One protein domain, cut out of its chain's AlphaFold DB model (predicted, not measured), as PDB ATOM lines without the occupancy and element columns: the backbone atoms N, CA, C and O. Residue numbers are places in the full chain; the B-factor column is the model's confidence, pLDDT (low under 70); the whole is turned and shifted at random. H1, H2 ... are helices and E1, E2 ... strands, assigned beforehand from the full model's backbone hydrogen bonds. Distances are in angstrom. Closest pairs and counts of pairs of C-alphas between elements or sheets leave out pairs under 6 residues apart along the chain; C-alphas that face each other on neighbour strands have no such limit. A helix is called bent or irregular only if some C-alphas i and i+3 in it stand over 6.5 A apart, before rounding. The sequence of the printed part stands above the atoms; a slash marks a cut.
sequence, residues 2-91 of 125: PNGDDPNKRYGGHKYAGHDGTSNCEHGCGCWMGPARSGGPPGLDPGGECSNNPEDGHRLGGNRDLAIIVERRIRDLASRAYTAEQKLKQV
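What this domain is: This is residues 2 to 91 of the 125 residues of an uncharacterized protein of candidate division Kazan bacterium GW2011_GWA1_50_15 (UniProt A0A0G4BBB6). A small, loop-rich body is built round a little two-stranded hairpin, E1 and E2, and one long helix, H1, begins beside E2 and sticks out of the body as a straight arm with residues 75 to 90. The long link between the strands, residues 14 to 48, runs away from the hairpin and folds back on itself, with short pairings between its own stretches. The printed part has 90 residues with two named strands and one named helix, in the order E1, E2, H1; the sheet's order is E1 - E2, antiparallel, and the class is mixed, helices and strands, with under half of the residues in named elements. The whole is loose, with a radius of gyration of the C-alphas of 15.4 A, and flat, spanning 43 by 43 by 19 A.

Where its parts are: Strand E2 is residues 49 to 54, 9.0 A from first to last C-alpha, with C-alpha 49 at (208.620, 259.791, 130.129). Strand E1 is residues 11 to 13, 6.7 A long, and begins with C-alpha 11 at (203.894, 259.529, 127.034). Helix H1 is residues 64 to 90, 39.6 A long, and ends with C-alpha 90 at (235.721, 243.440, 124.232).

How they stand to each other: E1 and E2 are antiparallel neighbours and form a hairpin, with 121 degrees between their directions. The C-alphas of Tyr 11 and Pro 54 face each other at 4.2 A. N 12 and O 53 are within hydrogen-bond range at 2.8 A, and so are N 50 and O 12 at 2.9 A. Between H1 and E2, 6 pairs of C-alphas are within 8 A, the closest being those of Ser 51 and Asp 65, 5.1 A apart. E1 and H1 are apart, but only just, with their closest C-alphas at 8.3 A. In H1 every O i to N i+4 pair is within hydrogen-bond range, and the helix is not bent. Outside the named strands, residues 32 to 33 pair antiparallel with residues 23 to 24 and with residues 38 to 39.

The domain as a whole: The C-alphas farthest apart in the domain, those of His 58 and Val 91, are 46.6 A apart. Residues 75 to 91, of which 75 to 90 belong to H1, stand free; without them the body has 73 residues and spans 44 by 24 by 18 A. The printed part has no cut. The link from E1 to E2, with 35 residues, is long, and that from E2 to H1, with 9, is short. The mean pLDDT of the printed part is 86.3; residues 2 to 7 and 18 to 20 are under 70.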
ATOM      1  N   PRO A   2     193.418 239.536 130.513       44.59
ATOM      2  CA  PRO A   2     194.442 240.550 130.755       44.59
ATOM      3  C   PRO A   2     193.835 241.944 130.580       44.59
ATOM      4  O   PRO A   2     193.442 242.329 129.484       44.59
ATOM      5  N   ASN A   3     193.702 242.692 131.671       43.12
ATOM      6  CA  ASN A   3     193.095 244.016 131.637       43.12
ATOM      7  C   ASN A   3     194.150 245.090 131.350       43.12
ATOM      8  O   ASN A   3     194.635 245.715 132.288       43.12
ATOM      9  N   GLY A   4     194.389 245.376 130.071       45.00
ATOM     10  CA  GLY A   4     194.538 246.756 129.594       45.00
ATOM     11  C   GLY A   4     195.863 247.480 129.833       45.00
ATOM     12  O   GLY A   4     195.823 248.673 130.129       45.00
ATOM     13  N   ASP A   5     196.997 246.807 129.660       56.41
ATOM     14  CA  ASP A   5     198.240 247.505 129.331       56.41
ATOM     15  C   ASP A   5     198.252 247.671 127.812       56.41
ATOM     16  O   ASP A   5     198.413 246.692 127.088       56.41
ATOM     17  N   ASP A   6     197.990 248.879 127.311       64.88
ATOM     18  CA  ASP A   6     198.216 249.167 125.895       64.88
ATOM     19  C   ASP A   6     199.727 249.373 125.702       64.88
ATOM     20  O   ASP A   6     200.260 250.420 126.094       64.88
ATOM     21  N   PRO A   7     200.454 248.401 125.114       64.94
ATOM     22  CA  PRO A   7     201.893 248.517 124.921       64.94
ATOM     23  C   PRO A   7     202.254 249.658 123.967       64.94
ATOM     24  O   PRO A   7     203.416 250.067 123.951       64.94
ATOM     25  N   ASN A   8     201.287 250.192 123.217       78.75
ATOM     26  CA  ASN A   8     201.462 251.305 122.296       78.75
ATOM     27  C   ASN A   8     201.128 252.659 122.926       78.75
ATOM     28  O   ASN A   8     201.339 253.680 122.275       78.75
ATOM     29  N   LYS A   9     200.656 252.707 124.181       86.19
ATOM     30  CA  LYS A   9     200.371 253.978 124.851       86.19
ATOM     31  C   LYS A   9     201.640 254.810 124.978       86.19
ATOM     32  O   LYS A   9     202.645 254.334 125.507       86.19
ATOM     33  N   ARG A  10     201.619 256.049 124.502       91.69
ATOM     34  CA  ARG A  10     202.795 256.926 124.495       91.69
ATOM     35  C   ARG A  10     202.665 258.036 125.522       91.69
ATOM     36  O   ARG A  10     201.558 258.489 125.816       91.69
ATOM     37  N   TYR A  11     203.805 258.469 126.043       93.94
ATOM     38  CA  TYR A  11     203.894 259.529 127.034       93.94
ATOM     39  C   TYR A  11     204.944 260.537 126.590       93.94
ATOM     40  O   TYR A  11     206.041 260.165 126.178       93.94
ATOM     41  N   GLY A  12     204.609 261.816 126.699       95.25
ATOM     42  CA  GLY A  12     205.570 262.892 126.551       95.25
ATOM     43  C   GLY A  12     206.520 262.976 127.746       95.25
ATOM     44  O   GLY A  12     206.356 262.312 128.776       95.25
ATOM     45  N   GLY A  13     207.524 263.840 127.614       95.31
ATOM     46  CA  GLY A  13     208.478 264.115 128.683       95.31
ATOM     47  C   GLY A  13     207.878 264.908 129.845       95.31
ATOM     48  O   GLY A  13     206.764 265.434 129.774       95.31
ATOM     49  N   HIS A  14     208.651 265.021 130.922       95.00
ATOM     50  CA  HIS A  14     208.369 265.973 131.993       95.00
ATOM     51  C   HIS A  14     208.533 267.422 131.517       95.00
ATOM     52  O   HIS A  14     209.403 267.726 130.701       95.00
ATOM     53  N   LYS A  15     207.731 268.328 132.083       95.00
ATOM     54  CA  LYS A  15     207.802 269.766 131.815       95.00
ATOM     55  C   LYS A  15     208.061 270.521 133.113       95.00
ATOM     56  O   LYS A  15     207.372 270.273 134.098       95.00
ATOM     57  N   TYR A  16     209.051 271.409 133.117       93.19
ATOM     58  CA  TYR A  16     209.490 272.166 134.292       93.19
ATOM     59  C   TYR A  16     209.544 273.661 133.957       93.19
ATOM     60  O   TYR A  16     209.994 274.029 132.874       93.19
ATOM     61  N   ALA A  17     209.120 274.510 134.895       83.31
ATOM     62  CA  ALA A  17     208.847 275.927 134.643       83.31
ATOM     63  C   ALA A  17     210.084 276.856 134.543       83.31
ATOM     64  O   ALA A  17     209.916 278.033 134.235       83.31
ATOM     65  N   GLY A  18     211.316 276.383 134.777       69.62
ATOM     66  CA  GLY A  18     212.523 277.214 134.637       69.62
ATOM     67  C   GLY A  18     213.684 276.843 135.564       69.62
ATOM     68  O   GLY A  18     213.530 276.021 136.468       69.62
ATOM     69  N   HIS A  19     214.850 277.438 135.283       57.84
ATOM     70  CA  HIS A  19     216.194 276.995 135.698       57.84
ATOM     71  C   HIS A  19     216.713 277.558 137.035       57.84
ATOM     72  O   HIS A  19     217.743 277.094 137.525       57.84
ATOM     73  N   ASP A  20     216.004 278.508 137.651       66.38
ATOM     74  CA  ASP A  20     216.416 279.128 138.914       66.38
ATOM     75  C   ASP A  20     215.838 278.360 140.111       66.38
ATOM     76  O   ASP A  20     214.882 278.772 140.766       66.38
ATOM     77  N   GLY A  21     216.427 277.194 140.388       80.56
ATOM     78  CA  GLY A  21     216.120 276.386 141.570       80.56
ATOM     79  C   GLY A  21     215.376 275.083 141.278       80.56
ATOM     80  O   GLY A  21     215.426 274.537 140.180       80.56
ATOM     81  N   THR A  22     214.757 274.526 142.321       89.81
ATOM     82  CA  THR A  22     214.019 273.263 142.224       89.81
ATOM     83  C   THR A  22     212.628 273.504 141.650       89.81
ATOM     84  O   THR A  22     211.792 274.136 142.292       89.81
ATOM     85  N   SER A  23     212.365 272.931 140.480       93.50
ATOM     86  CA  SER A  23     211.100 273.010 139.757       93.50
ATOM     87  C   SER A  23     210.376 271.665 139.782       93.50
ATOM     88  O   SER A  23     210.942 270.634 139.421       93.50
ATOM     89  N   ASN A  24     209.105 271.664 140.183       95.00
ATOM     90  CA  ASN A  24     208.245 270.482 140.090       95.00
ATOM     91  C   ASN A  24     207.735 270.298 138.656       95.00
ATOM     92  O   ASN A  24     207.560 271.271 137.923       95.00
ATOM     93  N   CYS A  25     207.476 269.052 138.267       95.31
ATOM     94  CA  CYS A  25     206.875 268.735 136.979       95.31
ATOM     95  C   CYS A  25     205.466 269.345 136.896       95.31
ATOM     96  O   CYS A  25     204.618 269.056 137.743       95.31
ATOM     97  N   GLU A  26     205.199 270.125 135.848       95.56
ATOM     98  CA  GLU A  26     203.915 270.797 135.596       95.56
ATOM     99  C   GLU A  26     202.746 269.807 135.471       95.56
ATOM    100  O   GLU A  26     201.607 270.141 135.782       95.56
ATOM    101  N   HIS A  27     203.023 268.557 135.090       93.38
ATOM    102  CA  HIS A  27     202.021 267.489 135.010       93.38
ATOM    103  C   HIS A  27     201.654 266.888 136.381       93.38
ATOM    104  O   HIS A  27     200.864 265.946 136.460       93.38
ATOM    105  N   GLY A  28     202.250 267.360 137.481       92.38
ATOM    106  CA  GLY A  28     201.901 266.921 138.835       92.38
ATOM    107  C   GLY A  28     202.229 265.452 139.122       92.38
ATOM    108  O   GLY A  28     201.574 264.821 139.945       92.38
ATOM    109  N   CYS A  29     203.216 264.872 138.432       91.75
ATOM    110  CA  CYS A  29     203.624 263.474 138.630       91.75
ATOM    111  C   CYS A  29     204.536 263.264 139.852       91.75
ATOM    112  O   CYS A  29     204.997 262.153 140.083       91.75
ATOM    113  N   GLY A  30     204.856 264.325 140.600       92.81
ATOM    114  CA  GLY A  30     205.764 264.281 141.751       92.81
ATOM    115  C   GLY A  30     207.257 264.282 141.404       92.81
ATOM    116  O   GLY A  30     208.084 264.326 142.313       92.81
ATOM    117  N   CYS A  31     207.624 264.250 140.118       95.19
ATOM    118  CA  CYS A  31     209.005 264.484 139.695       95.19
ATOM    119  C   CYS A  31     209.364 265.961 139.840       95.19
ATOM    120  O   CYS A  31     208.528 266.839 139.622       95.19
ATOM    121  N   TRP A  32     210.620 266.218 140.162       94.75
ATOM    122  CA  TRP A  32     211.185 267.546 140.315       94.75
ATOM    123  C   TRP A  32     212.621 267.568 139.790       94.75
ATOM    124  O   TRP A  32     213.351 266.575 139.854       94.75
ATOM    125  N   MET A  33     213.025 268.725 139.279       93.69
ATOM    126  CA  MET A  33     214.347 268.980 138.724       93.69
ATOM    127  C   MET A  33     214.966 270.164 139.455       93.69
ATOM    128  O   MET A  33     214.339 271.213 139.557       93.69
ATOM    129  N   GLY A  34     216.168 269.996 139.997       90.94
ATOM    130  CA  GLY A  34     216.904 271.050 140.691       90.94
ATOM    131  C   GLY A  34     218.325 271.216 140.147       90.94
ATOM    132  O   GLY A  34     218.787 270.392 139.360       90.94
ATOM    133  N   PRO A  35     219.050 272.260 140.585       86.75
ATOM    134  CA  PRO A  35     220.345 272.630 140.006       86.75
ATOM    135  C   PRO A  35     221.451 271.592 140.252       86.75
ATOM    136  O   PRO A  35     222.329 271.420 139.416       86.75
ATOM    137  N   ALA A  36     221.413 270.894 141.392       87.56
ATOM    138  CA  ALA A  36     222.420 269.893 141.769       87.56
ATOM    139  C   ALA A  36     221.871 268.461 141.851       87.56
ATOM    140  O   ALA A  36     222.631 267.498 141.905       87.56
ATOM    141  N   ARG A  37     220.548 268.309 141.926       88.56
ATOM    142  CA  ARG A  37     219.878 267.016 142.074       88.56
ATOM    143  C   ARG A  37     218.485 267.085 141.475       88.56
ATOM    144  O   ARG A  37     217.876 268.149 141.468       88.56
ATOM    145  N   SER A  38     217.989 265.931 141.059       91.94
ATOM    146  CA  SER A  38     216.625 265.725 140.575       91.94
ATOM    147  C   SER A  38     216.062 264.481 141.245       91.94
ATOM    148  O   SER A  38     216.819 263.600 141.661       91.94
ATOM    149  N   GLY A  39     214.744 264.396 141.366       92.75
ATOM    150  CA  GLY A  39     214.107 263.272 142.037       92.75
ATOM    151  C   GLY A  39     212.637 263.137 141.687       92.75
ATOM    152  O   GLY A  39     212.073 263.928 140.937       92.75
ATOM    153  N   GLY A  40     212.011 262.098 142.218       91.44
ATOM    154  CA  GLY A  40     210.608 261.814 141.973       91.44
ATOM    155  C   GLY A  40     210.188 260.484 142.585       91.44
ATOM    156  O   GLY A  40     210.955 259.889 143.349       91.44
ATOM    157  N   PRO A  41     208.974 260.017 142.260       90.38
ATOM    158  CA  PRO A  41     208.499 258.709 142.674       90.38
ATOM    159  C   PRO A  41     209.448 257.581 142.241       90.38
ATOM    160  O   PRO A  41     210.105 257.696 141.200       90.38
ATOM    161  N   PRO A  42     209.499 256.470 142.997       86.69
ATOM    162  CA  PRO A  42     210.316 255.315 142.646       86.69
ATOM    163  C   PRO A  42     210.079 254.851 141.205       86.69
ATOM    164  O   PRO A  42     208.941 254.718 140.759       86.69
ATOM    165  N   GLY A  43     211.170 254.602 140.479       83.81
ATOM    166  CA  GLY A  43     211.137 254.115 139.100       83.81
ATOM    167  C   GLY A  43     210.992 255.199 138.025       83.81
ATOM    168  O   GLY A  43     211.403 254.955 136.889       83.81
ATOM    169  N   LEU A  44     210.524 256.409 138.353       88.12
ATOM    170  CA  LEU A  44     210.429 257.502 137.378       88.12
ATOM    171  C   LEU A  44     211.765 258.205 137.143       88.12
ATOM    172  O   LEU A  44     212.614 258.319 138.030       88.12
ATOM    173  N   ASP A  45     211.968 258.635 135.901       90.38
ATOM    174  CA  ASP A  45     213.124 259.420 135.486       90.38
ATOM    175  C   ASP A  45     212.701 260.879 135.340       90.38
ATOM    176  O   ASP A  45     211.933 261.165 134.428       90.38
ATOM    177  N   PRO A  46     213.201 261.823 136.155       92.31
ATOM    178  CA  PRO A  46     212.892 263.238 135.969       92.31
ATOM    179  C   PRO A  46     213.237 263.777 134.569       92.31
ATOM    180  O   PRO A  46     212.683 264.804 134.184       92.31
ATOM    181  N   GLY A  47     214.129 263.114 133.819       91.75
ATOM    182  CA  GLY A  47     214.459 263.437 132.426       91.75
ATOM    183  C   GLY A  47     213.796 262.544 131.368       91.75
ATOM    184  O   GLY A  47     214.126 262.679 130.193       91.75
ATOM    185  N   GLY A  48     212.913 261.617 131.755       91.81
ATOM    186  CA  GLY A  48     212.287 260.641 130.858       91.81
ATOM    187  C   GLY A  48     210.798 260.884 130.601       91.81
ATOM    188  O   GLY A  48     210.321 262.020 130.608       91.81
ATOM    189  N   GLU A  49     210.072 259.793 130.345       94.62
ATOM    190  CA  GLU A  49     208.620 259.791 130.129       94.62
ATOM    191  C   GLU A  49     207.853 260.131 131.417       94.62
ATOM    192  O   GLU A  49     208.150 259.608 132.495       94.62
ATOM    193  N   CYS A  50     206.813 260.960 131.297       94.12
ATOM    194  CA  CYS A  50     205.967 261.363 132.414       94.12
ATOM    195  C   CYS A  50     204.619 260.626 132.397       94.12
ATOM    196  O   CYS A  50     203.819 260.793 131.480       94.12
ATOM    197  N   SER A  51     204.302 259.896 133.474       92.94
ATOM    198  CA  SER A  51     203.039 259.138 133.606       92.94
ATOM    199  C   SER A  51     201.778 260.004 133.581       92.94
ATOM    200  O   SER A  51     200.694 259.514 133.278       92.94
ATOM    201  N   ASN A  52     201.912 261.299 133.872       94.31
ATOM    202  CA  ASN A  52     200.818 262.263 133.805       94.31
ATOM    203  C   ASN A  52     200.804 263.084 132.504       94.31
ATOM    204  O   ASN A  52     200.004 264.010 132.397       94.31
ATOM    205  N   ASN A  53     201.656 262.756 131.528       95.00
ATOM    206  CA  ASN A  53     201.695 263.404 130.218       95.00
ATOM    207  C   ASN A  53     201.440 262.401 129.074       95.00
ATOM    208  O   ASN A  53     202.315 262.205 128.232       95.00
ATOM    209  N   PRO A  54     200.293 261.700 129.042       93.69
ATOM    210  CA  PRO A  54     199.989 260.798 127.936       93.69
ATOM    211  C   PRO A  54     199.785 261.591 126.633       93.69
ATOM    212  O   PRO A  54     199.089 262.605 126.626       93.69
ATOM    213  N   GLU A  55     200.371 261.126 125.525       93.94
ATOM    214  CA  GLU A  55     200.286 261.815 124.220       93.94
ATOM    215  C   GLU A  55     198.845 261.871 123.685       93.94
ATOM    216  O   GLU A  55     198.471 262.816 122.998       93.94
ATOM    217  N   ASP A  56     198.021 260.881 124.039       90.69
ATOM    218  CA  ASP A  56     196.593 260.827 123.706       90.69
ATOM    219  C   ASP A  56     195.711 261.686 124.635       90.69
ATOM    220  O   ASP A  56     194.496 261.725 124.466       90.69
ATOM    221  N   GLY A  57     196.300 262.363 125.628       90.88
ATOM    222  CA  GLY A  57     195.589 263.196 126.600       90.88
ATOM    223  C   GLY A  57     194.792 262.426 127.662       90.88
ATOM    224  O   GLY A  57     194.198 263.048 128.546       90.88
ATOM    225  N   HIS A  58     194.787 261.091 127.638       90.69
ATOM    226  CA  HIS A  58     193.953 260.264 128.510       90.69
ATOM    227  C   HIS A  58     194.798 259.413 129.460       90.69
ATOM    228  O   HIS A  58     195.610 258.607 129.032       90.69
ATOM    229  N   ARG A  59     194.595 259.538 130.775       88.56
ATOM    230  CA  ARG A  59     195.250 258.654 131.761       88.56
ATOM    231  C   ARG A  59     194.453 257.367 131.941       88.56
ATOM    232  O   ARG A  59     193.224 257.414 131.978       88.56
ATOM    233  N   LEU A  60     195.140 256.240 132.119       86.38
ATOM    234  CA  LEU A  60     194.509 254.950 132.428       86.38
ATOM    235  C   LEU A  60     193.958 254.895 133.861       86.38
ATOM    236  O   LEU A  60     193.095 254.070 134.165       86.38
ATOM    237  N   GLY A  61     194.438 255.785 134.732       81.00
ATOM    238  CA  GLY A  61     193.985 255.905 136.114       81.00
ATOM    239  C   GLY A  61     194.718 254.964 137.073       81.00
ATOM    240  O   GLY A  61     195.340 253.969 136.688       81.00
ATOM    241  N   GLY A  62     194.666 255.305 138.365       84.56
ATOM    242  CA  GLY A  62     195.462 254.631 139.392       84.56
ATOM    243  C   GLY A  62     196.964 254.705 139.088       84.56
ATOM    244  O   GLY A  62     197.459 255.736 138.640       84.56
ATOM    245  N   ASN A  63     197.676 253.596 139.306       87.00
ATOM    246  CA  ASN A  63     199.124 253.489 139.077       87.00
ATOM    247  C   ASN A  63     199.488 252.823 137.734       87.00
ATOM    248  O   ASN A  63     200.633 252.419 137.549       87.00
ATOM    249  N   ARG A  64     198.539 252.671 136.799       89.12
ATOM    250  CA  ARG A  64     198.768 251.933 135.542       89.12
ATOM    251  C   ARG A  64     199.730 252.643 134.598       89.12
ATOM    252  O   ARG A  64     200.678 252.027 134.125       89.12
ATOM    253  N   ASP A  65     199.536 253.944 134.389       89.81
ATOM    254  CA  ASP A  65     200.430 254.740 133.540       89.81
ATOM    255  C   ASP A  65     201.874 254.721 134.076       89.81
ATOM    256  O   ASP A  65     202.841 254.595 133.326       89.81
ATOM    257  N   LEU A  66     202.015 254.766 135.406       89.25
ATOM    258  CA  LEU A  66     203.296 254.622 136.093       89.25
ATOM    259  C   LEU A  66     203.923 253.241 135.854       89.25
ATOM    260  O   LEU A  66     205.106 253.171 135.534       89.25
ATOM    261  N   ALA A  67     203.154 252.158 135.993       89.69
ATOM    262  CA  ALA A  67     203.649 250.797 135.790       89.69
ATOM    263  C   ALA A  67     204.210 250.601 134.372       89.69
ATOM    264  O   ALA A  67     205.334 250.125 134.230       89.69
ATOM    265  N   ILE A  68     203.492 251.073 133.345       90.19
ATOM    266  CA  ILE A  68     203.933 250.988 131.943       90.19
ATOM    267  C   ILE A  68     205.290 251.680 131.745       90.19
ATOM    268  O   ILE A  68     206.204 251.101 131.153       90.19
ATOM    269  N   ILE A  69     205.445 252.907 132.252       89.69
ATOM    270  CA  ILE A  69     206.699 253.666 132.116       89.69
ATOM    271  C   ILE A  69     207.842 252.984 132.870       89.69
ATOM    272  O   ILE A  69     208.948 252.850 132.342       89.69
ATOM    273  N   VAL A  70     207.588 252.521 134.096       89.69
ATOM    274  CA  VAL A  70     208.606 251.851 134.914       89.69
ATOM    275  C   VAL A  70     209.066 250.550 134.256       89.69
ATOM    276  O   VAL A  70     210.269 250.314 134.159       89.69
ATOM    277  N   GLU A  71     208.150 249.733 133.736       89.56
ATOM    278  CA  GLU A  71     208.489 248.497 133.022       89.56
ATOM    279  C   GLU A  71     209.311 248.757 131.754       89.56
ATOM    280  O   GLU A  71     210.300 248.061 131.498       89.56
ATOM    281  N   ARG A  72     208.952 249.786 130.975       88.25
ATOM    282  CA  ARG A  72     209.738 250.204 129.802       88.25
ATOM    283  C   ARG A  72     211.142 250.637 130.192       88.25
ATOM    284  O   ARG A  72     212.105 250.211 129.556       88.25
ATOM    285  N   ARG A  73     211.271 251.424 131.261       87.94
ATOM    286  CA  ARG A  73     212.570 251.873 131.763       87.94
ATOM    287  C   ARG A  73     213.432 250.709 132.245       87.94
ATOM    288  O   ARG A  73     214.620 250.679 131.940       87.94
ATOM    289  N   ILE A  74     212.850 249.744 132.957       88.69
ATOM    290  CA  ILE A  74     213.560 248.525 133.378       88.69
ATOM    291  C   ILE A  74     214.109 247.788 132.153       88.69
ATOM    292  O   ILE A  74     215.272 247.389 132.152       88.69
ATOM    293  N   ARG A  75     213.302 247.648 131.094       88.31
ATOM    294  CA  ARG A  75     213.724 246.994 129.851       88.31
ATOM    295  C   ARG A  75     214.869 247.741 129.161       88.31
ATOM    296  O   ARG A  75     215.857 247.103 128.810       88.31
ATOM    297  N   ASP A  76     214.771 249.065 129.017       87.50
ATOM    298  CA  ASP A  76     215.839 249.892 128.428       87.50
ATOM    299  C   ASP A  76     217.147 249.782 129.223       87.50
ATOM    300  O   ASP A  76     218.210 249.495 128.665       87.50
ATOM    301  N   LEU A  77     217.071 249.939 130.548       88.56
ATOM    302  CA  LEU A  77     218.235 249.836 131.426       88.56
ATOM    303  C   LEU A  77     218.874 248.446 131.361       88.56
ATOM    304  O   LEU A  77     220.098 248.355 131.289       88.56
ATOM    305  N   ALA A  78     218.075 247.377 131.322       89.50
ATOM    306  CA  ALA A  78     218.580 246.016 131.163       89.50
ATOM    307  C   ALA A  78     219.307 245.830 129.819       89.50
ATOM    308  O   ALA A  78     220.410 245.283 129.785       89.50
ATOM    309  N   SER A  79     218.748 246.337 128.716       89.38
ATOM    310  CA  SER A  79     219.393 246.283 127.396       89.38
ATOM    311  C   SER A  79     220.696 247.088 127.341       89.38
ATOM    312  O   SER A  79     221.691 246.638 126.758       89.38
ATOM    313  N   ARG A  80     220.732 248.265 127.976       90.88
ATOM    314  CA  ARG A  80     221.938 249.099 128.078       90.88
ATOM    315  C   ARG A  80     223.012 248.449 128.940       90.88
ATOM    316  O   ARG A  80     224.173 248.458 128.536       90.88
ATOM    317  N   ALA A  81     222.634 247.864 130.075       91.19
ATOM    318  CA  ALA A  81     223.541 247.119 130.943       91.19
ATOM    319  C   ALA A  81     224.158 245.934 130.191       91.19
ATOM    320  O   ALA A  81     225.380 245.834 130.115       91.19
ATOM    321  N   TYR A  82     223.334 245.127 129.518       88.19
ATOM    322  CA  TYR A  82     223.813 244.027 128.680       88.19
ATOM    323  C   TYR A  82     224.806 244.507 127.611       88.19
ATOM    324  O   TYR A  82     225.884 243.942 127.447       88.19
ATOM    325  N   THR A  83     224.485 245.595 126.905       87.56
ATOM    326  CA  THR A  83     225.379 246.166 125.885       87.56
ATOM    327  C   THR A  83     226.694 246.662 126.490       87.56
ATOM    328  O   THR A  83     227.758 246.456 125.908       87.56
ATOM    329  N   ALA A  84     226.638 247.316 127.652       86.56
ATOM    330  CA  ALA A  84     227.822 247.776 128.367       86.56
ATOM    331  C   ALA A  84     228.708 246.600 128.802       86.56
ATOM    332  O   ALA A  84     229.920 246.657 128.616       86.56
ATOM    333  N   GLU A  85     228.119 245.505 129.285       84.00
ATOM    334  CA  GLU A  85     228.845 244.278 129.623       84.00
ATOM    335  C   GLU A  85     229.534 243.655 128.407       84.00
ATOM    336  O   GLU A  85     230.693 243.249 128.496       84.00
ATOM    337  N   GLN A  86     228.862 243.595 127.252       84.25
ATOM    338  CA  GLN A  86     229.487 243.092 126.024       84.25
ATOM    339  C   GLN A  86     230.655 243.979 125.583       84.25
ATOM    340  O   GLN A  86     231.704 243.461 125.207       84.25
ATOM    341  N   LYS A  87     230.510 245.306 125.682       82.25
ATOM    342  CA  LYS A  87     231.601 246.248 125.393       82.25
ATOM    343  C   LYS A  87     232.777 246.058 126.345       82.25
ATOM    344  O   LYS A  87     233.908 246.027 125.883       82.25
ATOM    345  N   LEU A  88     232.522 245.880 127.642       81.81
ATOM    346  CA  LEU A  88     233.566 245.617 128.636       81.81
ATOM    347  C   LEU A  88     234.333 244.326 128.337       81.81
ATOM    348  O   LEU A  88     235.554 244.319 128.420       81.81
ATOM    349  N   LYS A  89     233.643 243.260 127.916       78.50
ATOM    350  CA  LYS A  89     234.284 241.997 127.503       78.50
ATOM    351  C   LYS A  89     235.174 242.138 126.263       78.50
ATOM    352  O   LYS A  89     236.063 241.319 126.072       78.50
ATOM    353  N   GLN A  90     234.918 243.138 125.422       76.88
ATOM    354  CA  GLN A  90     235.721 243.440 124.232       76.88
ATOM    355  C   GLN A  90     236.911 244.358 124.528       76.88
ATOM    356  O   GLN A  90     237.758 244.539 123.655       76.88
ATOM    357  N   VAL A  91     236.988 244.958 125.723       77.88
ATOM    358  CA  VAL A  91     238.162 245.743 126.105       77.88
ATOM    359  C   VAL A  91     239.322 244.779 126.328       77.88
ATOM    360  O   VAL A  91     239.300 243.960 127.246       77.88
TER     361      VAL A  91